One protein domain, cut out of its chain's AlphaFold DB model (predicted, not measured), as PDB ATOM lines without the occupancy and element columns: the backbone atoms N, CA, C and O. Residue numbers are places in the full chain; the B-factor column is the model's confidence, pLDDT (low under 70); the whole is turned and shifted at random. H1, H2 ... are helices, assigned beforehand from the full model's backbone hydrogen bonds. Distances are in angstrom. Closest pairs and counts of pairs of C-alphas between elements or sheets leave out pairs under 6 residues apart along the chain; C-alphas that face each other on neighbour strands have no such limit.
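Overview. This is residues 65 to 140 and 152 to 231 of the 233 residues of an uncharacterized protein of Mizuhopecten yessoensis (UniProt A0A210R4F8). Four long helices are gathered at one end and splay apart towards the other, like a loosely spread sheaf: the last parts of H1 and H3 and the first parts of H2 and H4 come together, and the free stretches 65 to 81, 129 to 140 and 206 to 231 stick out. The link of residues 176 to 191 loops at the gathered end. The printed part has 156 residues with H1, H2, H3 and H4 in chain order and no named strand; its class is all helix. It is loose, with a radius of gyration of the C-alphas of 20.4 A, and elongated, spanning 69 by 39 by 38 A.

Along the chain. H1, residues 65 to 98, begins at C-alpha 65 (29.745, 29.745, -20.076) and is 48.1 A long. H2, residues 108 to 137, is 42.7 A long. H3, residues 152 to 175, measures 35.0 A. H4, residues 192 to 229, measures 55.3 A and ends at C-alpha 229 (1.112, 31.009, -11.191).

Arrangement. H1, with residues 85 to 97 alone, touches the hub H2; their closest C-alphas, of Pro 89 and Gly 117, are 4.1 A apart. This helical hairpin runs opposite ways at a tilt of 38 degrees, only just steep. H2 touches H3 at a shallow tilt of 28 degrees, opposite ways, closest at C-alphas 112 and 168, 6.2 A. H4 touches H2 at a steep tilt of 40 degrees, the same way, closest at C-alphas 198 and 113, 7.2 A. H1, H2 and H4 form a bundle, a group of three helices. H1 and H3 are apart. Every O i to N i+4 pair is within hydrogen-bond range in H2 and H4, against 28 of 30 in H1 and 19 of 20 in H3.

Size, cuts and confidence. The two farthest C-alphas, of Thr 185 and Gly 231, are 71.8 A apart. Residues 141 to 151 are not printed, and C-alphas 140 and 152 are 26.2 A apart across the cut. The link from H3 to H4 is long. Mean pLDDT of the printed part is 84.0; 19 residues are under 70, among them 134 to 140 and 181 to 187.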
ATOM      1  N   ALA A  65      29.377  30.242 -18.753       71.31
ATOM      2  CA  ALA A  65      29.745  29.745 -20.076       71.31
ATOM      3  C   ALA A  65      28.502  29.405 -20.912       71.31
ATOM      4  O   ALA A  65      28.440  29.770 -22.080       71.31
ATOM      5  N   LYS A  66      27.475  28.785 -20.318       72.69
ATOM      6  CA  LYS A  66      26.216  28.469 -21.005       72.69
ATOM      7  C   LYS A  66      25.462  29.728 -21.445       72.69
ATOM      8  O   LYS A  66      24.989  29.779 -22.577       72.69
ATOM      9  N   SER A  67      25.371  30.752 -20.595       72.50
ATOM     10  CA  SER A  67      24.721  32.023 -20.942       72.50
ATOM     11  C   SER A  67      25.507  32.819 -21.986       72.50
ATOM     12  O   SER A  67      24.913  33.319 -22.937       72.50
ATOM     13  N   ALA A  68      26.834  32.899 -21.861       75.19
ATOM     14  CA  ALA A  68      27.691  33.564 -22.840       75.19
ATOM     15  C   ALA A  68      27.662  32.840 -24.197       75.19
ATOM     16  O   ALA A  68      27.469  33.481 -25.229       75.19
ATOM     17  N   MET A  69      27.750  31.505 -24.199       73.94
ATOM     18  CA  MET A  69      27.627  30.694 -25.412       73.94
ATOM     19  C   MET A  69      26.252  30.845 -26.056       73.94
ATOM     20  O   MET A  69      26.182  30.953 -27.274       73.94
ATOM     21  N   ALA A  70      25.164  30.910 -25.282       77.25
ATOM     22  CA  ALA A  70      23.828  31.142 -25.829       77.25
ATOM     23  C   ALA A  70      23.700  32.523 -26.496       77.25
ATOM     24  O   ALA A  70      23.098  32.630 -27.561       77.25
ATOM     25  N   ILE A  71      24.301  33.566 -25.914       78.56
ATOM     26  CA  ILE A  71      24.290  34.924 -26.480       78.56
ATOM     27  C   ILE A  71      25.127  34.986 -27.766       78.56
ATOM     28  O   ILE A  71      24.655  35.499 -28.780       78.56
ATOM     29  N   ILE A  72      26.342  34.428 -27.750       80.94
ATOM     30  CA  ILE A  72      27.237  34.415 -28.916       80.94
ATOM     31  C   ILE A  72      26.628  33.564 -30.035       80.94
ATOM     32  O   ILE A  72      26.500  34.040 -31.161       80.94
ATOM     33  N   CYS A  73      26.176  32.349 -29.718       82.00
ATOM     34  CA  CYS A  73      25.518  31.458 -30.670       82.00
ATOM     35  C   CYS A  73      24.263  32.113 -31.256       82.00
ATOM     36  O   CYS A  73      24.098  32.136 -32.472       82.00
ATOM     37  N   GLY A  74      23.441  32.753 -30.417       82.56
ATOM     38  CA  GLY A  74      22.279  33.517 -30.865       82.56
ATOM     39  C   GLY A  74      22.647  34.635 -31.842       82.56
ATOM     40  O   GLY A  74      22.009  34.762 -32.883       82.56
ATOM     41  N   SER A  75      23.705  35.404 -31.561       83.31
ATOM     42  CA  SER A  75      24.159  36.488 -32.445       83.31
ATOM     43  C   SER A  75      24.716  35.989 -33.785       83.31
ATOM     44  O   SER A  75      24.399  36.560 -34.826       83.31
ATOM     45  N   VAL A  76      25.483  34.894 -33.787       89.12
ATOM     46  CA  VAL A  76      26.038  34.292 -35.009       89.12
ATOM     47  C   VAL A  76      24.922  33.698 -35.865       89.12
ATOM     48  O   VAL A  76      24.861  33.977 -37.060       89.12
ATOM     49  N   ILE A  77      24.002  32.945 -35.256       87.56
ATOM     50  CA  ILE A  77      22.818  32.410 -35.941       87.56
ATOM     51  C   ILE A  77      22.002  33.555 -36.538       87.56
ATOM     52  O   ILE A  77      21.613  33.481 -37.697       87.56
ATOM     53  N   PHE A  78      21.794  34.639 -35.791       84.38
ATOM     54  CA  PHE A  78      21.053  35.799 -36.274       84.38
ATOM     55  C   PHE A  78      21.705  36.448 -37.505       84.38
ATOM     56  O   PHE A  78      21.013  36.716 -38.486       84.38
ATOM     57  N   ILE A  79      23.031  36.637 -37.501       87.56
ATOM     58  CA  ILE A  79      23.777  37.164 -38.659       87.56
ATOM     59  C   ILE A  79      23.638  36.232 -39.868       87.56
ATOM     60  O   ILE A  79      23.363  36.692 -40.975       87.56
ATOM     61  N   ILE A  80      23.784  34.921 -39.659       90.31
ATOM     62  CA  ILE A  80      23.645  33.913 -40.715       90.31
ATOM     63  C   ILE A  80      22.222  33.928 -41.293       90.31
ATOM     64  O   ILE A  80      22.052  33.983 -42.510       90.31
ATOM     65  N   CYS A  81      21.197  33.940 -40.437       86.56
ATOM     66  CA  CYS A  81      19.797  34.021 -40.846       86.56
ATOM     67  C   CYS A  81      19.513  35.283 -41.663       86.56
ATOM     68  O   CYS A  81      18.826  35.198 -42.678       86.56
ATOM     69  N   ILE A  82      20.064  36.435 -41.267       85.69
ATOM     70  CA  ILE A  82      19.950  37.678 -42.040       85.69
ATOM     71  C   ILE A  82      20.613  37.534 -43.412       85.69
ATOM     72  O   ILE A  82      20.013  37.909 -44.417       85.69
ATOM     73  N   GLY A  83      21.825  36.976 -43.467       89.50
ATOM     74  CA  GLY A  83      22.537  36.754 -44.725       89.50
ATOM     75  C   GLY A  83      21.725  35.899 -45.699       89.50
ATOM     76  O   GLY A  83      21.531  36.286 -46.851       89.50
ATOM     77  N   PHE A  84      21.165  34.785 -45.222       89.00
ATOM     78  CA  PHE A  84      20.282  33.944 -46.031       89.00
ATOM     79  C   PHE A  84      18.986  34.655 -46.430       89.00
ATOM     80  O   PHE A  84      18.577  34.560 -47.585       89.00
ATOM     81  N   ALA A  85      18.369  35.408 -45.518       85.81
ATOM     82  CA  ALA A  85      17.152  36.164 -45.801       85.81
ATOM     83  C   ALA A  85      17.348  37.244 -46.881       85.81
ATOM     84  O   ALA A  85      16.384  37.595 -47.553       85.81
ATOM     85  N   LEU A  86      18.571  37.750 -47.072       88.62
ATOM     86  CA  LEU A  86      18.916  38.644 -48.184       88.62
ATOM     87  C   LEU A  86      19.303  37.889 -49.460       88.62
ATOM     88  O   LEU A  86      18.983  38.337 -50.556       88.62
ATOM     89  N   ALA A  87      19.974  36.743 -49.340       91.88
ATOM     90  CA  ALA A  87      20.403  35.953 -50.493       91.88
ATOM     91  C   ALA A  87      19.221  35.323 -51.251       91.88
ATOM     92  O   ALA A  87      19.219  35.317 -52.481       91.88
ATOM     93  N   ILE A  88      18.209  34.830 -50.530       91.69
ATOM     94  CA  ILE A  88      17.006  34.212 -51.111       91.69
ATOM     95  C   ILE A  88      16.291  35.145 -52.108       91.69
ATOM     96  O   ILE A  88      16.158  34.752 -53.266       91.69
ATOM     97  N   PRO A  89      15.883  36.377 -51.746       92.06
ATOM     98  CA  PRO A  89      15.163  37.248 -52.674       92.06
ATOM     99  C   PRO A  89      16.035  37.716 -53.851       92.06
ATOM    100  O   PRO A  89      15.520  37.942 -54.943       92.06
ATOM    101  N   ILE A  90      17.361  37.803 -53.686       92.94
ATOM    102  CA  ILE A  90      18.279  38.063 -54.809       92.94
ATOM    103  C   ILE A  90      18.272  36.881 -55.788       92.94
ATOM    104  O   ILE A  90      18.205  37.087 -56.999       92.94
ATOM    105  N   ALA A  91      18.308  35.649 -55.274       94.25
ATOM    106  CA  ALA A  91      18.227  34.447 -56.097       94.25
ATOM    107  C   ALA A  91      16.877  34.341 -56.827       94.25
ATOM    108  O   ALA A  91      16.861  33.978 -58.001       94.25
ATOM    109  N   GLU A  92      15.765  34.715 -56.182       92.94
ATOM    110  CA  GLU A  92      14.437  34.777 -56.813       92.94
ATOM    111  C   GLU A  92      14.412  35.728 -58.011       92.94
ATOM    112  O   GLU A  92      13.949  35.350 -59.088       92.94
ATOM    113  N   ILE A  93      14.977  36.930 -57.858       94.69
ATOM    114  CA  ILE A  93      15.077  37.906 -58.949       94.69
ATOM    115  C   ILE A  93      15.977  37.367 -60.066       94.69
ATOM    116  O   ILE A  93      15.600  37.423 -61.234       94.69
ATOM    117  N   ALA A  94      17.150  36.827 -59.724       94.94
ATOM    118  CA  ALA A  94      18.118  36.343 -60.704       94.94
ATOM    119  C   ALA A  94      17.573  35.165 -61.527       94.94
ATOM    120  O   ALA A  94      17.658  35.179 -62.755       94.94
ATOM    121  N   ILE A  95      16.981  34.163 -60.872       93.06
ATOM    122  CA  ILE A  95      16.402  32.987 -61.536       93.06
ATOM    123  C   ILE A  95      15.147  33.383 -62.316       93.06
ATOM    124  O   ILE A  95      15.005  32.990 -63.472       93.06
ATOM    125  N   GLY A  96      14.268  34.204 -61.734       91.31
ATOM    126  CA  GLY A  96      13.074  34.696 -62.419       91.31
ATOM    127  C   GLY A  96      13.402  35.499 -63.681       91.31
ATOM    128  O   GLY A  96      12.754  35.319 -64.709       91.31
ATOM    129  N   ALA A  97      14.447  36.333 -63.642       91.88
ATOM    130  CA  ALA A  97      14.905  37.093 -64.803       91.88
ATOM    131  C   ALA A  97      15.610  36.213 -65.847       91.88
ATOM    132  O   ALA A  97      15.368  36.379 -67.042       91.88
ATOM    133  N   SER A  98      16.452  35.268 -65.413       91.12
ATOM    134  CA  SER A  98      17.236  34.414 -66.322       91.12
ATOM    135  C   SER A  98      16.357  33.467 -67.136       91.12
ATOM    136  O   SER A  98      16.633  33.232 -68.305       91.12
ATOM    137  N   TYR A  99      15.280  32.960 -66.530       87.69
ATOM    138  CA  TYR A  99      14.379  31.975 -67.132       87.69
ATOM    139  C   TYR A  99      13.003  32.570 -67.481       87.69
ATOM    140  O   TYR A  99      12.009  31.846 -67.570       87.69
ATOM    141  N   LEU A 100      12.917  33.891 -67.695       86.12
ATOM    142  CA  LEU A 100      11.659  34.606 -67.964       86.12
ATOM    143  C   LEU A 100      10.902  34.063 -69.192       86.12
ATOM    144  O   LEU A 100       9.670  34.107 -69.241       86.12
ATOM    145  N   HIS A 101      11.630  33.552 -70.188       83.00
ATOM    146  CA  HIS A 101      11.069  33.030 -71.439       83.00
ATOM    147  C   HIS A 101      11.100  31.501 -71.554       83.00
ATOM    148  O   HIS A 101      10.460  30.956 -72.451       83.00
ATOM    149  N   ASP A 102      11.735  30.810 -70.607       81.31
ATOM    150  CA  ASP A 102      11.954  29.358 -70.654       81.31
ATOM    151  C   ASP A 102      10.802  28.556 -70.015       81.31
ATOM    152  O   ASP A 102      10.935  27.378 -69.677       81.31
ATOM    153  N   CYS A 103       9.649  29.203 -69.834       80.06
ATOM    154  CA  CYS A 103       8.421  28.608 -69.311       80.06
ATOM    155  C   CYS A 103       7.190  29.123 -70.084       80.06
ATOM    156  O   CYS A 103       6.408  29.918 -69.553       80.06
ATOM    157  N   PRO A 104       7.006  28.718 -71.360       71.88
ATOM    158  CA  PRO A 104       5.822  29.071 -72.145       71.88
ATOM    159  C   PRO A 104       4.514  28.579 -71.513       71.88
ATOM    160  O   PRO A 104       3.504  29.265 -71.658       71.88
ATOM    161  N   ALA A 105       4.554  27.468 -70.765       69.38
ATOM    162  CA  ALA A 105       3.407  26.905 -70.051       69.38
ATOM    163  C   ALA A 105       2.765  27.891 -69.071       69.38
ATOM    164  O   ALA A 105       1.550  27.919 -68.900       69.38
ATOM    165  N   GLN A 106       3.594  28.699 -68.404       74.56
ATOM    166  CA  GLN A 106       3.137  29.645 -67.400       74.56
ATOM    167  C   GLN A 106       4.147  30.778 -67.244       74.56
ATOM    168  O   GLN A 106       5.000  30.782 -66.351       74.56
ATOM    169  N   ARG A 107       3.989  31.811 -68.075       83.38
ATOM    170  CA  ARG A 107       4.793  33.043 -67.987       83.38
ATOM    171  C   ARG A 107       4.641  33.775 -66.649       83.38
ATOM    172  O   ARG A 107       5.434  34.661 -66.349       83.38
ATOM    173  N   LEU A 108       3.642  33.412 -65.846       86.44
ATOM    174  CA  LEU A 108       3.387  34.005 -64.537       86.44
ATOM    175  C   LEU A 108       4.339  33.496 -63.441       86.44
ATOM    176  O   LEU A 108       4.559  34.235 -62.490       86.44
ATOM    177  N   ILE A 109       4.959  32.307 -63.561       88.06
ATOM    178  CA  ILE A 109       5.899  31.817 -62.526       88.06
ATOM    179  C   ILE A 109       7.171  32.676 -62.441       88.06
ATOM    180  O   ILE A 109       7.516  33.109 -61.341       88.06
ATOM    181  N   PRO A 110       7.887  32.969 -63.542       89.56
ATOM    182  CA  PRO A 110       9.070  33.820 -63.447       89.56
ATOM    183  C   PRO A 110       8.728  35.233 -62.946       89.56
ATOM    184  O   PRO A 110       9.457  35.796 -62.132       89.56
ATOM    185  N   ILE A 111       7.579  35.786 -63.361       91.25
ATOM    186  CA  ILE A 111       7.083  37.089 -62.884       91.25
ATOM    187  C   ILE A 111       6.774  37.036 -61.383       91.25
ATOM    188  O   ILE A 111       7.125  37.963 -60.654       91.25
ATOM    189  N   TYR A 112       6.166  35.946 -60.910       91.69
ATOM    190  CA  TYR A 112       5.921  35.701 -59.491       91.69
ATOM    191  C   TYR A 112       7.199  35.804 -58.665       91.69
ATOM    192  O   TYR A 112       7.205  36.556 -57.690       91.69
ATOM    193  N   LEU A 113       8.267  35.116 -59.085       91.56
ATOM    194  CA  LEU A 113       9.567  35.138 -58.409       91.56
ATOM    195  C   LEU A 113      10.177  36.543 -58.374       91.56
ATOM    196  O   LEU A 113      10.650  36.979 -57.330       91.56
ATOM    197  N   ILE A 114      10.127  37.283 -59.485       93.69
ATOM    198  CA  ILE A 114      10.682  38.644 -59.546       93.69
ATOM    199  C   ILE A 114       9.928  39.574 -58.592       93.69
ATOM    200  O   ILE A 114      10.543  40.289 -57.803       93.69
ATOM    201  N   VAL A 115       8.594  39.564 -58.645       93.50
ATOM    202  CA  VAL A 115       7.756  40.413 -57.792       93.50
ATOM    203  C   VAL A 115       7.953  40.041 -56.320       93.50
ATOM    204  O   VAL A 115       8.192  40.927 -55.499       93.50
ATOM    205  N   ALA A 116       7.939  38.748 -55.983       91.56
ATOM    206  CA  ALA A 116       8.195  38.270 -54.626       91.56
ATOM    207  C   ALA A 116       9.575  38.718 -54.113       91.56
ATOM    208  O   ALA A 116       9.657  39.282 -53.021       91.56
ATOM    209  N   GLY A 117      10.623  38.592 -54.930       92.25
ATOM    210  CA  GLY A 117      11.975  38.999 -54.561       92.25
ATOM    211  C   GLY A 117      12.132  40.515 -54.397       92.25
ATOM    212  O   GLY A 117      12.748  40.977 -53.435       92.25
ATOM    213  N   VAL A 118      11.530  41.331 -55.271       93.94
ATOM    214  CA  VAL A 118      11.578  42.803 -55.153       93.94
ATOM    215  C   VAL A 118      10.849  43.270 -53.897       93.94
ATOM    216  O   VAL A 118      11.403  44.012 -53.088       93.94
ATOM    217  N   PHE A 119       9.621  42.814 -53.674       92.06
ATOM    218  CA  PHE A 119       8.881  43.213 -52.480       92.06
ATOM    219  C   PHE A 119       9.477  42.614 -51.193       92.06
ATOM    220  O   PHE A 119       9.459  43.264 -50.145       92.06
ATOM    221  N   GLY A 120      10.076  41.424 -51.273       89.06
ATOM    222  CA  GLY A 120      10.834  40.800 -50.191       89.06
ATOM    223  C   GLY A 120      12.082  41.596 -49.809       89.06
ATOM    224  O   GLY A 120      12.284  41.882 -48.628       89.06
ATOM    225  N   THR A 121      12.883  42.028 -50.790       91.06
ATOM    226  CA  THR A 121      14.055  42.890 -50.544       91.06
ATOM    227  C   THR A 121      13.655  44.248 -49.975       91.06
ATOM    228  O   THR A 121      14.266  44.682 -48.999       91.06
ATOM    229  N   LEU A 122      12.607  44.891 -50.506       89.62
ATOM    230  CA  LEU A 122      12.086  46.157 -49.975       89.62
ATOM    231  C   LEU A 122      11.678  46.028 -48.505       89.62
ATOM    232  O   LEU A 122      12.057  46.858 -47.679       89.62
ATOM    233  N   LYS A 123      10.954  44.958 -48.160       87.81
ATOM    234  CA  LYS A 123      10.557  44.680 -46.777       87.81
ATOM    235  C   LYS A 123      11.768  44.393 -45.885       87.81
ATOM    236  O   LYS A 123      11.838  44.911 -44.773       87.81
ATOM    237  N   GLY A 124      12.736  43.613 -46.370       86.50
ATOM    238  CA  GLY A 124      13.989  43.341 -45.662       86.50
ATOM    239  C   GLY A 124      14.773  44.620 -45.352       86.50
ATOM    240  O   GLY A 124      15.150  44.849 -44.202       86.50
ATOM    241  N   LEU A 125      14.940  45.496 -46.346       86.31
ATOM    242  CA  LEU A 125      15.575  46.807 -46.180       86.31
ATOM    243  C   LEU A 125      14.792  47.712 -45.225       86.31
ATOM    244  O   LEU A 125      15.405  48.383 -44.398       86.31
ATOM    245  N   GLY A 126      13.459  47.710 -45.294       84.31
ATOM    246  CA  GLY A 126      12.602  48.468 -44.380       84.31
ATOM    247  C   GLY A 126      12.805  48.062 -42.918       84.31
ATOM    248  O   GLY A 126      12.996  48.923 -42.059       84.31
ATOM    249  N   LEU A 127      12.853  46.757 -42.638       81.69
ATOM    250  CA  LEU A 127      13.115  46.227 -41.294       81.69
ATOM    251  C   LEU A 127      14.520  46.594 -40.796       81.69
ATOM    252  O   LEU A 127      14.684  46.992 -39.641       81.69
ATOM    253  N   MET A 128      15.528  46.517 -41.669       80.69
ATOM    254  CA  MET A 128      16.893  46.929 -41.334       80.69
ATOM    255  C   MET A 128      16.972  48.430 -41.048       80.69
ATOM    256  O   MET A 128      17.509  48.827 -40.015       80.69
ATOM    257  N   GLY A 129      16.372  49.262 -41.902       79.94
ATOM    258  CA  GLY A 129      16.324  50.714 -41.734       79.94
ATOM    259  C   GLY A 129      15.652  51.131 -40.428       79.94
ATOM    260  O   GLY A 129      16.180  51.980 -39.710       79.94
ATOM    261  N   GLN A 130      14.542  50.479 -40.067       79.31
ATOM    262  CA  GLN A 130      13.879  50.692 -38.778       79.31
ATOM    263  C   GLN A 130      14.786  50.291 -37.610       79.31
ATOM    264  O   GLN A 130      14.944  51.066 -36.675       79.31
ATOM    265  N   SER A 131      15.455  49.136 -37.680       72.00
ATOM    266  CA  SER A 131      16.352  48.690 -36.603       72.00
ATOM    267  C   SER A 131      17.566  49.608 -36.394       72.00
ATOM    268  O   SER A 131      17.970  49.843 -35.254       72.00
ATOM    269  N   VAL A 132      18.116  50.183 -37.471       76.31
ATOM    270  CA  VAL A 132      19.205  51.172 -37.408       76.31
ATOM    271  C   VAL A 132      18.696  52.492 -36.835       76.31
ATOM    272  O   VAL A 132      19.352  53.073 -35.969       76.31
ATOM    273  N   LYS A 133      17.510  52.944 -37.262       75.00
ATOM    274  CA  LYS A 133      16.880  54.157 -36.733       75.00
ATOM    275  C   LYS A 133      16.578  54.026 -35.238       75.00
ATOM    276  O   LYS A 133      16.963  54.908 -34.480       75.00
ATOM    277  N   SER A 134      16.012  52.901 -34.800       65.38
ATOM    278  CA  SER A 134      15.745  52.638 -33.381       65.38
ATOM    279  C   SER A 134      17.023  52.559 -32.542       65.38
ATOM    280  O   SER A 134      17.030  53.006 -31.399       65.38
ATOM    281  N   ARG A 135      18.134  52.044 -33.094       65.81
ATOM    282  CA  ARG A 135      19.444  52.087 -32.418       65.81
ATOM    283  C   ARG A 135      19.981  53.511 -32.273       65.81
ATOM    284  O   ARG A 135      20.605  53.821 -31.262       65.81
ATOM    285  N   LYS A 136      19.751  54.358 -33.278       66.19
ATOM    286  CA  LYS A 136      20.156  55.766 -33.254       66.19
ATOM    287  C   LYS A 136      19.327  56.566 -32.244       66.19
ATOM    288  O   LYS A 136      19.904  57.268 -31.428       66.19
ATOM    289  N   GLU A 137      18.008  56.378 -32.223       61.91
ATOM    290  CA  GLU A 137      17.104  57.038 -31.264       61.91
ATOM    291  C   GLU A 137      17.405  56.652 -29.805       61.91
ATOM    292  O   GLU A 137      17.374  57.514 -28.935       61.91
ATOM    293  N   GLN A 138      17.809  55.404 -29.529       58.16
ATOM    294  CA  GLN A 138      18.283  55.002 -28.193       58.16
ATOM    295  C   GLN A 138      19.587  55.693 -27.753       58.16
ATOM    296  O   GLN A 138      19.875  55.726 -26.561       58.16
ATOM    297  N   THR A 139      20.386  56.215 -28.691       57.12
ATOM    298  CA  THR A 139      21.670  56.876 -28.395       57.12
ATOM    299  C   THR A 139      21.488  58.366 -28.077       57.12
ATOM    300  O   THR A 139      22.262  58.913 -27.297       57.12
ATOM    301  N   ASP A 140      20.440  59.004 -28.608       60.38
ATOM    302  CA  ASP A 140      20.219  60.456 -28.507       60.38
ATOM    303  C   ASP A 140      19.260  60.880 -27.368       60.38
ATOM    304  O   ASP A 140      18.887  62.047 -27.277       60.38
ATOM    305  N   PRO A 152       1.449  52.510 -42.558       80.31
ATOM    306  CA  PRO A 152       0.311  51.927 -43.270       80.31
ATOM    307  C   PRO A 152       0.774  51.222 -44.553       80.31
ATOM    308  O   PRO A 152       0.210  50.208 -44.953       80.31
ATOM    309  N   PHE A 153       1.883  51.695 -45.126       84.12
ATOM    310  CA  PHE A 153       2.598  51.058 -46.221       84.12
ATOM    311  C   PHE A 153       3.061  49.624 -45.913       84.12
ATOM    312  O   PHE A 153       2.835  48.740 -46.730       84.12
ATOM    313  N   ASP A 154       3.620  49.354 -44.727       85.06
ATOM    314  CA  ASP A 154       4.039  47.998 -44.334       85.06
ATOM    315  C   ASP A 154       2.835  47.044 -44.263       85.06
ATOM    316  O   ASP A 154       2.937  45.873 -44.632       85.06
ATOM    317  N   SER A 155       1.672  47.542 -43.824       87.25
ATOM    318  CA  SER A 155       0.430  46.758 -43.785       87.25
ATOM    319  C   SER A 155      -0.084  46.424 -45.190       87.25
ATOM    320  O   SER A 155      -0.366  45.262 -45.487       87.25
ATOM    321  N   ILE A 156      -0.123  47.419 -46.083       90.88
ATOM    322  CA  ILE A 156      -0.526  47.241 -47.487       90.88
ATOM    323  C   ILE A 156       0.420  46.274 -48.202       90.88
ATOM    324  O   ILE A 156      -0.041  45.368 -48.897       90.88
ATOM    325  N   LEU A 157       1.732  46.425 -47.996       89.06
ATOM    326  CA  LEU A 157       2.724  45.504 -48.531       89.06
ATOM    327  C   LEU A 157       2.456  44.082 -48.047       89.06
ATOM    328  O   LEU A 157       2.379  43.176 -48.865       89.06
ATOM    329  N   ASN A 158       2.250  43.865 -46.747       89.44
ATOM    330  CA  ASN A 158       1.961  42.530 -46.221       89.44
ATOM    331  C   ASN A 158       0.714  41.899 -46.844       89.44
ATOM    332  O   ASN A 158       0.746  40.717 -47.185       89.44
ATOM    333  N   LEU A 159      -0.359  42.674 -47.019       91.81
ATOM    334  CA  LEU A 159      -1.573  42.198 -47.677       91.81
ATOM    335  C   LEU A 159      -1.303  41.817 -49.136       91.81
ATOM    336  O   LEU A 159      -1.732  40.755 -49.586       91.81
ATOM    337  N   PHE A 160      -0.554  42.654 -49.855       92.81
ATOM    338  CA  PHE A 160      -0.147  42.377 -51.227       92.81
ATOM    339  C   PHE A 160       0.715  41.112 -51.317       92.81
ATOM    340  O   PHE A 160       0.394  40.229 -52.107       92.81
ATOM    341  N   LEU A 161       1.753  40.973 -50.482       89.88
ATOM    342  CA  LEU A 161       2.597  39.774 -50.439       89.88
ATOM    343  C   LEU A 161       1.775  38.521 -50.121       89.88
ATOM    344  O   LEU A 161       2.030  37.471 -50.699       89.88
ATOM    345  N   PHE A 162       0.797  38.617 -49.220       90.50
ATOM    346  CA  PHE A 162      -0.064  37.490 -48.868       90.50
ATOM    347  C   PHE A 162      -0.952  37.060 -50.043       90.50
ATOM    348  O   PHE A 162      -0.985  35.880 -50.391       90.50
ATOM    349  N   ALA A 163      -1.623  38.010 -50.698       93.88
ATOM    350  CA  ALA A 163      -2.412  37.728 -51.896       93.88
ATOM    351  C   ALA A 163      -1.534  37.168 -53.028       93.88
ATOM    352  O   ALA A 163      -1.890  36.175 -53.663       93.88
ATOM    353  N   TRP A 164      -0.353  37.754 -53.229       92.75
ATOM    354  CA  TRP A 164       0.614  37.311 -54.229       92.75
ATOM    355  C   TRP A 164       1.129  35.901 -53.947       92.75
ATOM    356  O   TRP A 164       1.218  35.092 -54.865       92.75
ATOM    357  N   PHE A 165       1.401  35.570 -52.682       91.31
ATOM    358  CA  PHE A 165       1.778  34.223 -52.264       91.31
ATOM    359  C   PHE A 165       0.694  33.208 -52.640       91.31
ATOM    360  O   PHE A 165       1.008  32.164 -53.208       91.31
ATOM    361  N   ILE A 166      -0.588  33.517 -52.415       93.38
ATOM    362  CA  ILE A 166      -1.701  32.649 -52.836       93.38
ATOM    363  C   ILE A 166      -1.699  32.458 -54.358       93.38
ATOM    364  O   ILE A 166      -1.799  31.325 -54.828       93.38
ATOM    365  N   CYS A 167      -1.529  33.531 -55.135       92.25
ATOM    366  CA  CYS A 167      -1.408  33.432 -56.593       92.25
ATOM    367  C   CYS A 167      -0.233  32.535 -57.012       92.25
ATOM    368  O   CYS A 167      -0.406  31.660 -57.858       92.25
ATOM    369  N   GLY A 168       0.929  32.685 -56.371       90.69
ATOM    370  CA  GLY A 168       2.098  31.835 -56.590       90.69
ATOM    371  C   GLY A 168       1.817  30.356 -56.354       90.69
ATOM    372  O   GLY A 168       2.193  29.523 -57.175       90.69
ATOM    373  N   ASN A 169       1.092  30.028 -55.281       91.50
ATOM    374  CA  ASN A 169       0.662  28.657 -55.006       91.50
ATOM    375  C   ASN A 169      -0.205  28.102 -56.141       91.50
ATOM    376  O   ASN A 169       0.049  26.998 -56.616       91.50
ATOM    377  N   VAL A 170      -1.189  28.871 -56.616       91.12
ATOM    378  CA  VAL A 170      -2.052  28.450 -57.730       91.12
ATOM    379  C   VAL A 170      -1.238  28.233 -59.007       91.12
ATOM    380  O   VAL A 170      -1.446  27.240 -59.699       91.12
ATOM    381  N   TRP A 171      -0.282  29.111 -59.316       88.75
ATOM    382  CA  TRP A 171       0.530  28.994 -60.529       88.75
ATOM    383  C   TRP A 171       1.517  27.828 -60.485       88.75
ATOM    384  O   TRP A 171       1.668  27.129 -61.485       88.75
ATOM    385  N   VAL A 172       2.177  27.608 -59.345       88.69
ATOM    386  CA  VAL A 172       3.175  26.543 -59.187       88.69
ATOM    387  C   VAL A 172       2.502  25.180 -59.044       88.69
ATOM    388  O   VAL A 172       2.871  24.249 -59.756       88.69
ATOM    389  N   TYR A 173       1.492  25.044 -58.179       86.56
ATOM    390  CA  TYR A 173       0.801  23.764 -58.006       86.56
ATOM    391  C   TYR A 173      -0.130  23.434 -59.169       86.56
ATOM    392  O   TYR A 173      -0.239  22.262 -59.513       86.56
ATOM    393  N   GLY A 174      -0.738  24.432 -59.818       83.44
ATOM    394  CA  GLY A 174      -1.575  24.210 -61.000       83.44
ATOM    395  C   GLY A 174      -0.800  23.635 -62.187       83.44
ATOM    396  O   GLY A 174      -1.363  22.888 -62.977       83.44
ATOM    397  N   LEU A 175       0.505  23.913 -62.289       79.56
ATOM    398  CA  LEU A 175       1.350  23.307 -63.319       79.56
ATOM    399  C   LEU A 175       1.798  21.885 -63.001       79.56
ATOM    400  O   LEU A 175       2.186  21.174 -63.920       79.56
ATOM    401  N   LYS A 176       1.755  21.447 -61.740       73.44
ATOM    402  CA  LYS A 176       2.238  20.117 -61.340       73.44
ATOM    403  C   LYS A 176       1.565  18.988 -62.131       73.44
ATOM    404  O   LYS A 176       2.213  17.980 -62.403       73.44
ATOM    405  N   ASP A 177       0.298  19.168 -62.490       66.94
ATOM    406  CA  ASP A 177      -0.507  18.146 -63.160       66.94
ATOM    407  C   ASP A 177      -0.262  18.085 -64.680       66.94
ATOM    408  O   ASP A 177      -0.498  17.046 -65.292       66.94
ATOM    409  N   GLU A 178       0.259  19.156 -65.290       67.50
ATOM    410  CA  GLU A 178       0.441  19.273 -66.750       67.50
ATOM    411  C   GLU A 178       1.898  19.553 -67.177       67.50
ATOM    412  O   GLU A 178       2.192  19.719 -68.362       67.50
ATOM    413  N   TRP A 179       2.833  19.609 -66.223       73.25
ATOM    414  CA  TRP A 179       4.227  19.975 -66.467       73.25
ATOM    415  C   TRP A 179       4.973  18.933 -67.308       73.25
ATOM    416  O   TRP A 179       5.078  17.761 -66.939       73.25
ATOM    417  N   VAL A 180       5.578  19.392 -68.410       71.88
ATOM    418  CA  VAL A 180       6.453  18.585 -69.267       71.88
ATOM    419  C   VAL A 180       7.883  19.127 -69.203       71.88
ATOM    420  O   VAL A 180       8.148  20.282 -69.532       71.88
ATOM    421  N   SER A 181       8.830  18.274 -68.805       68.94
ATOM    422  CA  SER A 181      10.255  18.623 -68.664       68.94
ATOM    423  C   SER A 181      11.037  18.640 -69.979       68.94
ATOM    424  O   SER A 181      12.143  19.180 -70.027       68.94
ATOM    425  N   SER A 182      10.483  18.047 -71.037       69.19
ATOM    426  CA  SER A 182      11.137  17.895 -72.339       69.19
ATOM    427  C   SER A 182      10.645  18.948 -73.340       69.19
ATOM    428  O   SER A 182       9.434  19.123 -73.487       69.19
ATOM    429  N   PRO A 183      11.543  19.611 -74.095       64.00
ATOM    430  CA  PRO A 183      11.198  20.690 -75.030       64.00
ATOM    431  C   PRO A 183      10.539  20.202 -76.335       64.00
ATOM    432  O   PRO A 183      10.479  20.932 -77.319       64.00
ATOM    433  N   THR A 184      10.048  18.963 -76.382       58.66
ATOM    434  CA  THR A 184       9.624  18.245 -77.593       58.66
ATOM    435  C   THR A 184       8.268  18.695 -78.161       58.66
ATOM    436  O   THR A 184       7.515  17.870 -78.661       58.66
ATOM    437  N   THR A 185       7.987  20.003 -78.215       55.41
ATOM    438  CA  THR A 185       6.833  20.628 -78.922       55.41
ATOM    439  C   THR A 185       5.538  20.771 -78.103       55.41
ATOM    440  O   THR A 185       4.476  21.029 -78.663       55.41
ATOM    441  N   ALA A 186       5.591  20.646 -76.775       60.81
ATOM    442  CA  ALA A 186       4.427  20.890 -75.920       60.81
ATOM    443  C   ALA A 186       4.371  22.360 -75.467       60.81
ATOM    444  O   ALA A 186       5.352  22.885 -74.940       60.81
ATOM    445  N   GLY A 187       3.203  23.005 -75.590       63.84
ATOM    446  CA  GLY A 187       2.935  24.326 -74.995       63.84
ATOM    447  C   GLY A 187       3.104  24.360 -73.468       63.84
ATOM    448  O   GLY A 187       3.236  25.436 -72.896       63.84
ATOM    449  N   ASN A 188       3.199  23.183 -72.839       71.75
ATOM    450  CA  ASN A 188       3.315  22.978 -71.397       71.75
ATOM    451  C   ASN A 188       4.763  22.746 -70.917       71.75
ATOM    452  O   ASN A 188       4.990  22.248 -69.812       71.75
ATOM    453  N   TYR A 189       5.760  23.102 -71.735       81.19
ATOM    454  CA  TYR A 189       7.161  23.076 -71.319       81.19
ATOM    455  C   TYR A 189       7.457  24.162 -70.276       81.19
ATOM    456  O   TYR A 189       7.085  25.328 -70.442       81.19
ATOM    457  N   CYS A 190       8.174  23.787 -69.218       83.75
ATOM    458  CA  CYS A 190       8.752  24.738 -68.275       83.75
ATOM    459  C   CYS A 190      10.101  24.234 -67.770       83.75
ATOM    460  O   CYS A 190      10.213  23.080 -67.348       83.75
ATOM    461  N   HIS A 191      11.113  25.103 -67.780       86.31
ATOM    462  CA  HIS A 191      12.464  24.735 -67.376       86.31
ATOM    463  C   HIS A 191      12.496  24.154 -65.943       86.31
ATOM    464  O   HIS A 191      12.028  24.809 -65.002       86.31
ATOM    465  N   PRO A 192      13.075  22.952 -65.735       85.06
ATOM    466  CA  PRO A 192      13.005  22.238 -64.457       85.06
ATOM    467  C   PRO A 192      13.589  23.044 -63.299       85.06
ATOM    468  O   PRO A 192      13.006  23.070 -62.218       85.06
ATOM    469  N   THR A 193      14.697  23.758 -63.519       88.06
ATOM    470  CA  THR A 193      15.328  24.583 -62.476       88.06
ATOM    471  C   THR A 193      14.376  25.639 -61.922       88.06
ATOM    472  O   THR A 193      14.301  25.798 -60.708       88.06
ATOM    473  N   LEU A 194      13.619  26.330 -62.782       88.19
ATOM    474  CA  LEU A 194      12.703  27.389 -62.355       88.19
ATOM    475  C   LEU A 194      11.496  26.813 -61.606       88.19
ATOM    476  O   LEU A 194      11.099  27.353 -60.570       88.19
ATOM    477  N   TYR A 195      10.950  25.695 -62.092       88.50
ATOM    478  CA  TYR A 195       9.842  25.010 -61.431       88.50
ATOM    479  C   TYR A 195      10.242  24.495 -60.041       88.50
ATOM    480  O   TYR A 195       9.603  24.850 -59.048       88.50
ATOM    481  N   TYR A 196      11.333  23.724 -59.941       89.94
ATOM    482  CA  TYR A 196      11.798  23.196 -58.656       89.94
ATOM    483  C   TYR A 196      12.178  24.314 -57.691       89.94
ATOM    484  O   TYR A 196      11.814  24.243 -56.522       89.94
ATOM    485  N   PHE A 197      12.858  25.358 -58.163       92.00
ATOM    486  CA  PHE A 197      13.202  26.499 -57.323       92.00
ATOM    487  C   PHE A 197      11.949  27.156 -56.724       92.00
ATOM    488  O   PHE A 197      11.857  27.296 -55.507       92.00
ATOM    489  N   SER A 198      10.943  27.457 -57.551       91.19
ATOM    490  CA  SER A 198       9.678  28.052 -57.092       91.19
ATOM    491  C   SER A 198       8.955  27.158 -56.083       91.19
ATOM    492  O   SER A 198       8.501  27.624 -55.038       91.19
ATOM    493  N   PHE A 199       8.894  25.856 -56.368       90.94
ATOM    494  CA  PHE A 199       8.290  24.865 -55.485       90.94
ATOM    495  C   PHE A 199       8.992  24.797 -54.122       90.94
ATOM    496  O   PHE A 199       8.334  24.797 -53.079       90.94
ATOM    497  N   TRP A 200      10.328  24.768 -54.107       94.19
ATOM    498  CA  TRP A 200      11.109  24.715 -52.873       94.19
ATOM    499  C   TRP A 200      10.991  26.000 -52.059       94.19
ATOM    500  O   TRP A 200      10.841  25.913 -50.846       94.19
ATOM    501  N   ILE A 201      10.985  27.173 -52.696       92.06
ATOM    502  CA  ILE A 201      10.779  28.453 -52.005       92.06
ATOM    503  C   ILE A 201       9.408  28.499 -51.316       92.06
ATOM    504  O   ILE A 201       9.328  28.823 -50.131       92.06
ATOM    505  N   ILE A 202       8.338  28.102 -52.013       92.06
ATOM    506  CA  ILE A 202       6.993  28.013 -51.425       92.06
ATOM    507  C   ILE A 202       6.977  27.012 -50.262       92.06
ATOM    508  O   ILE A 202       6.460  27.307 -49.184       92.06
ATOM    509  N   THR A 203       7.598  25.846 -50.446       92.44
ATOM    510  CA  THR A 203       7.687  24.808 -49.408       92.44
ATOM    511  C   THR A 203       8.435  25.309 -48.170       92.44
ATOM    512  O   THR A 203       7.971  25.120 -47.047       92.44
ATOM    513  N   LEU A 204       9.564  25.997 -48.354       92.44
ATOM    514  CA  LEU A 204      10.331  26.610 -47.271       92.44
ATOM    515  C   LEU A 204       9.508  27.666 -46.530       92.44
ATOM    516  O   LEU A 204       9.531  27.688 -45.301       92.44
ATOM    517  N   ALA A 205       8.735  28.490 -47.241       90.19
ATOM    518  CA  ALA A 205       7.841  29.460 -46.615       90.19
ATOM    519  C   ALA A 205       6.790  28.776 -45.718       90.19
ATOM    520  O   ALA A 205       6.575  29.211 -44.585       90.19
ATOM    521  N   TYR A 206       6.198  27.664 -46.168       91.38
ATOM    522  CA  TYR A 206       5.280  26.868 -45.345       91.38
ATOM    523  C   TYR A 206       5.953  26.255 -44.118       91.38
ATOM    524  O   TYR A 206       5.377  26.299 -43.030       91.38
ATOM    525  N   ILE A 207       7.170  25.719 -44.263       92.94
ATOM    526  CA  ILE A 207       7.943  25.180 -43.136       92.94
ATOM    527  C   ILE A 207       8.200  26.285 -42.111       92.94
ATOM    528  O   ILE A 207       7.926  26.097 -40.928       92.94
ATOM    529  N   MET A 208       8.662  27.455 -42.556       88.94
ATOM    530  CA  MET A 208       8.932  28.594 -41.676       88.94
ATOM    531  C   MET A 208       7.668  29.092 -40.973       88.94
ATOM    532  O   MET A 208       7.709  29.373 -39.776       88.94
ATOM    533  N   MET A 209       6.536  29.152 -41.681       89.06
ATOM    534  CA  MET A 209       5.246  29.509 -41.090       89.06
ATOM    535  C   MET A 209       4.805  28.476 -40.045       89.06
ATOM    536  O   MET A 209       4.459  28.855 -38.928       89.06
ATOM    537  N   GLY A 210       4.873  27.181 -40.362       91.00
ATOM    538  CA  GLY A 210       4.511  26.105 -39.436       91.00
ATOM    539  C   GLY A 210       5.382  26.102 -38.181       91.00
ATOM    540  O   GLY A 210       4.870  26.094 -37.065       91.00
ATOM    541  N   VAL A 211       6.701  26.194 -38.353       91.75
ATOM    542  CA  VAL A 211       7.672  26.288 -37.256       91.75
ATOM    543  C   VAL A 211       7.430  27.544 -36.411       91.75
ATOM    544  O   VAL A 211       7.400  27.461 -35.183       91.75
ATOM    545  N   GLY A 212       7.196  28.694 -37.046       89.06
ATOM    546  CA  GLY A 212       6.880  29.949 -36.365       89.06
ATOM    547  C   GLY A 212       5.597  29.871 -35.537       89.06
ATOM    548  O   GLY A 212       5.589  30.306 -34.387       89.06
ATOM    549  N   CYS A 213       4.539  29.257 -36.070       91.19
ATOM    550  CA  CYS A 213       3.303  29.010 -35.329       91.19
ATOM    551  C   CYS A 213       3.532  28.081 -34.132       91.19
ATOM    552  O   CYS A 213       3.044  28.375 -33.044       91.19
ATOM    553  N   LEU A 214       4.300  26.998 -34.294       90.94
ATOM    554  CA  LEU A 214       4.612  26.080 -33.194       90.94
ATOM    555  C   LEU A 214       5.366  26.791 -32.067       90.94
ATOM    556  O   LEU A 214       4.929  26.748 -30.919       90.94
ATOM    557  N   PHE A 215       6.458  27.493 -32.381       90.06
ATOM    558  CA  PHE A 215       7.208  28.247 -31.376       90.06
ATOM    559  C   PHE A 215       6.374  29.370 -30.753       90.06
ATOM    560  O   PHE A 215       6.414  29.542 -29.537       90.06
ATOM    561  N   GLY A 216       5.585  30.090 -31.553       88.00
ATOM    562  CA  GLY A 216       4.679  31.133 -31.074       88.00
ATOM    563  C   GLY A 216       3.673  30.594 -30.059       88.00
ATOM    564  O   GLY A 216       3.601  31.104 -28.945       88.00
ATOM    565  N   CYS A 217       2.971  29.510 -30.394       88.94
ATOM    566  CA  CYS A 217       2.020  28.860 -29.495       88.94
ATOM    567  C   CYS A 217       2.686  28.363 -28.205       88.94
ATOM    568  O   CYS A 217       2.153  28.587 -27.121       88.94
ATOM    569  N   LEU A 218       3.861  27.729 -28.300       88.56
ATOM    570  CA  LEU A 218       4.603  27.260 -27.127       88.56
ATOM    571  C   LEU A 218       4.981  28.419 -26.200       88.56
ATOM    572  O   LEU A 218       4.780  28.328 -24.992       88.56
ATOM    573  N   ILE A 219       5.480  29.524 -26.757       89.31
ATOM    574  CA  ILE A 219       5.843  30.717 -25.984       89.31
ATOM    575  C   ILE A 219       4.602  31.328 -25.324       89.31
ATOM    576  O   ILE A 219       4.643  31.624 -24.131       89.31
ATOM    577  N   THR A 220       3.489  31.470 -26.050       87.19
ATOM    578  CA  THR A 220       2.234  31.991 -25.487       87.19
ATOM    579  C   THR A 220       1.736  31.124 -24.335       87.19
ATOM    580  O   THR A 220       1.427  31.656 -23.273       87.19
ATOM    581  N   VAL A 221       1.723  29.797 -24.493       90.12
ATOM    582  CA  VAL A 221       1.315  28.867 -23.428       90.12
ATOM    583  C   VAL A 221       2.222  28.995 -22.208       90.12
ATOM    584  O   VAL A 221       1.726  29.089 -21.090       90.12
ATOM    585  N   ILE A 222       3.541  29.054 -22.404       88.75
ATOM    586  CA  ILE A 222       4.504  29.227 -21.310       88.75
ATOM    587  C   ILE A 222       4.236  30.539 -20.557       88.75
ATOM    588  O   ILE A 222       4.142  30.524 -19.331       88.75
ATOM    589  N   ILE A 223       4.059  31.655 -21.273       87.81
ATOM    590  CA  ILE A 223       3.758  32.965 -20.676       87.81
ATOM    591  C   ILE A 223       2.436  32.917 -19.898       87.81
ATOM    592  O   ILE A 223       2.392  33.360 -18.752       87.81
ATOM    593  N   CYS A 224       1.378  32.337 -20.472       88.19
ATOM    594  CA  CYS A 224       0.087  32.179 -19.800       88.19
ATOM    595  C   CYS A 224       0.197  31.320 -18.527       88.19
ATOM    596  O   CYS A 224      -0.376  31.677 -17.500       88.19
ATOM    597  N   CYS A 225       0.967  30.229 -18.561       86.50
ATOM    598  CA  CYS A 225       1.207  29.369 -17.401       86.50
ATOM    599  C   CYS A 225       1.980  30.087 -16.285       86.50
ATOM    600  O   CYS A 225       1.666  29.898 -15.110       86.50
ATOM    601  N   PHE A 226       2.973  30.914 -16.626       86.31
ATOM    602  CA  PHE A 226       3.691  31.729 -15.640       86.31
ATOM    603  C   PHE A 226       2.802  32.830 -15.048       86.31
ATOM    604  O   PHE A 226       2.807  33.017 -13.833       86.31
ATOM    605  N   ALA A 227       1.991  33.500 -15.871       84.06
ATOM    606  CA  ALA A 227       1.049  34.519 -15.412       84.06
ATOM    607  C   ALA A 227      -0.014  33.945 -14.458       84.06
ATOM    608  O   ALA A 227      -0.318  34.557 -13.439       84.06
ATOM    609  N   ALA A 228      -0.522  32.737 -14.730       81.06
ATOM    610  CA  ALA A 228      -1.481  32.059 -13.857       81.06
ATOM    611  C   ALA A 228      -0.890  31.661 -12.492       81.06
ATOM    612  O   ALA A 228      -1.624  31.533 -11.516       81.06
ATOM    613  N   LYS A 229       0.431  31.460 -12.411       80.31
ATOM    614  CA  LYS A 229       1.112  31.009 -11.191       80.31
ATOM    615  C   LYS A 229       1.530  32.157 -10.262       80.31
ATOM    616  O   LYS A 229       1.708  31.913  -9.078       80.31
ATOM    617  N   GLY A 230       1.661  33.380 -10.784       68.19
ATOM    618  CA  GLY A 230       2.037  34.579 -10.019       68.19
ATOM    619  C   GLY A 230       0.871  35.396  -9.445       68.19
ATOM    620  O   GLY A 230       1.115  36.397  -8.790       68.19
ATOM    621  N   GLY A 231      -0.386  35.009  -9.699       59.47
ATOM    622  CA  GLY A 231      -1.585  35.694  -9.181       59.47
ATOM    623  C   GLY A 231      -2.200  35.061  -7.927       59.47
ATOM    624  O   GLY A 231      -3.358  35.335  -7.630       59.47
TER     625      GLY A 231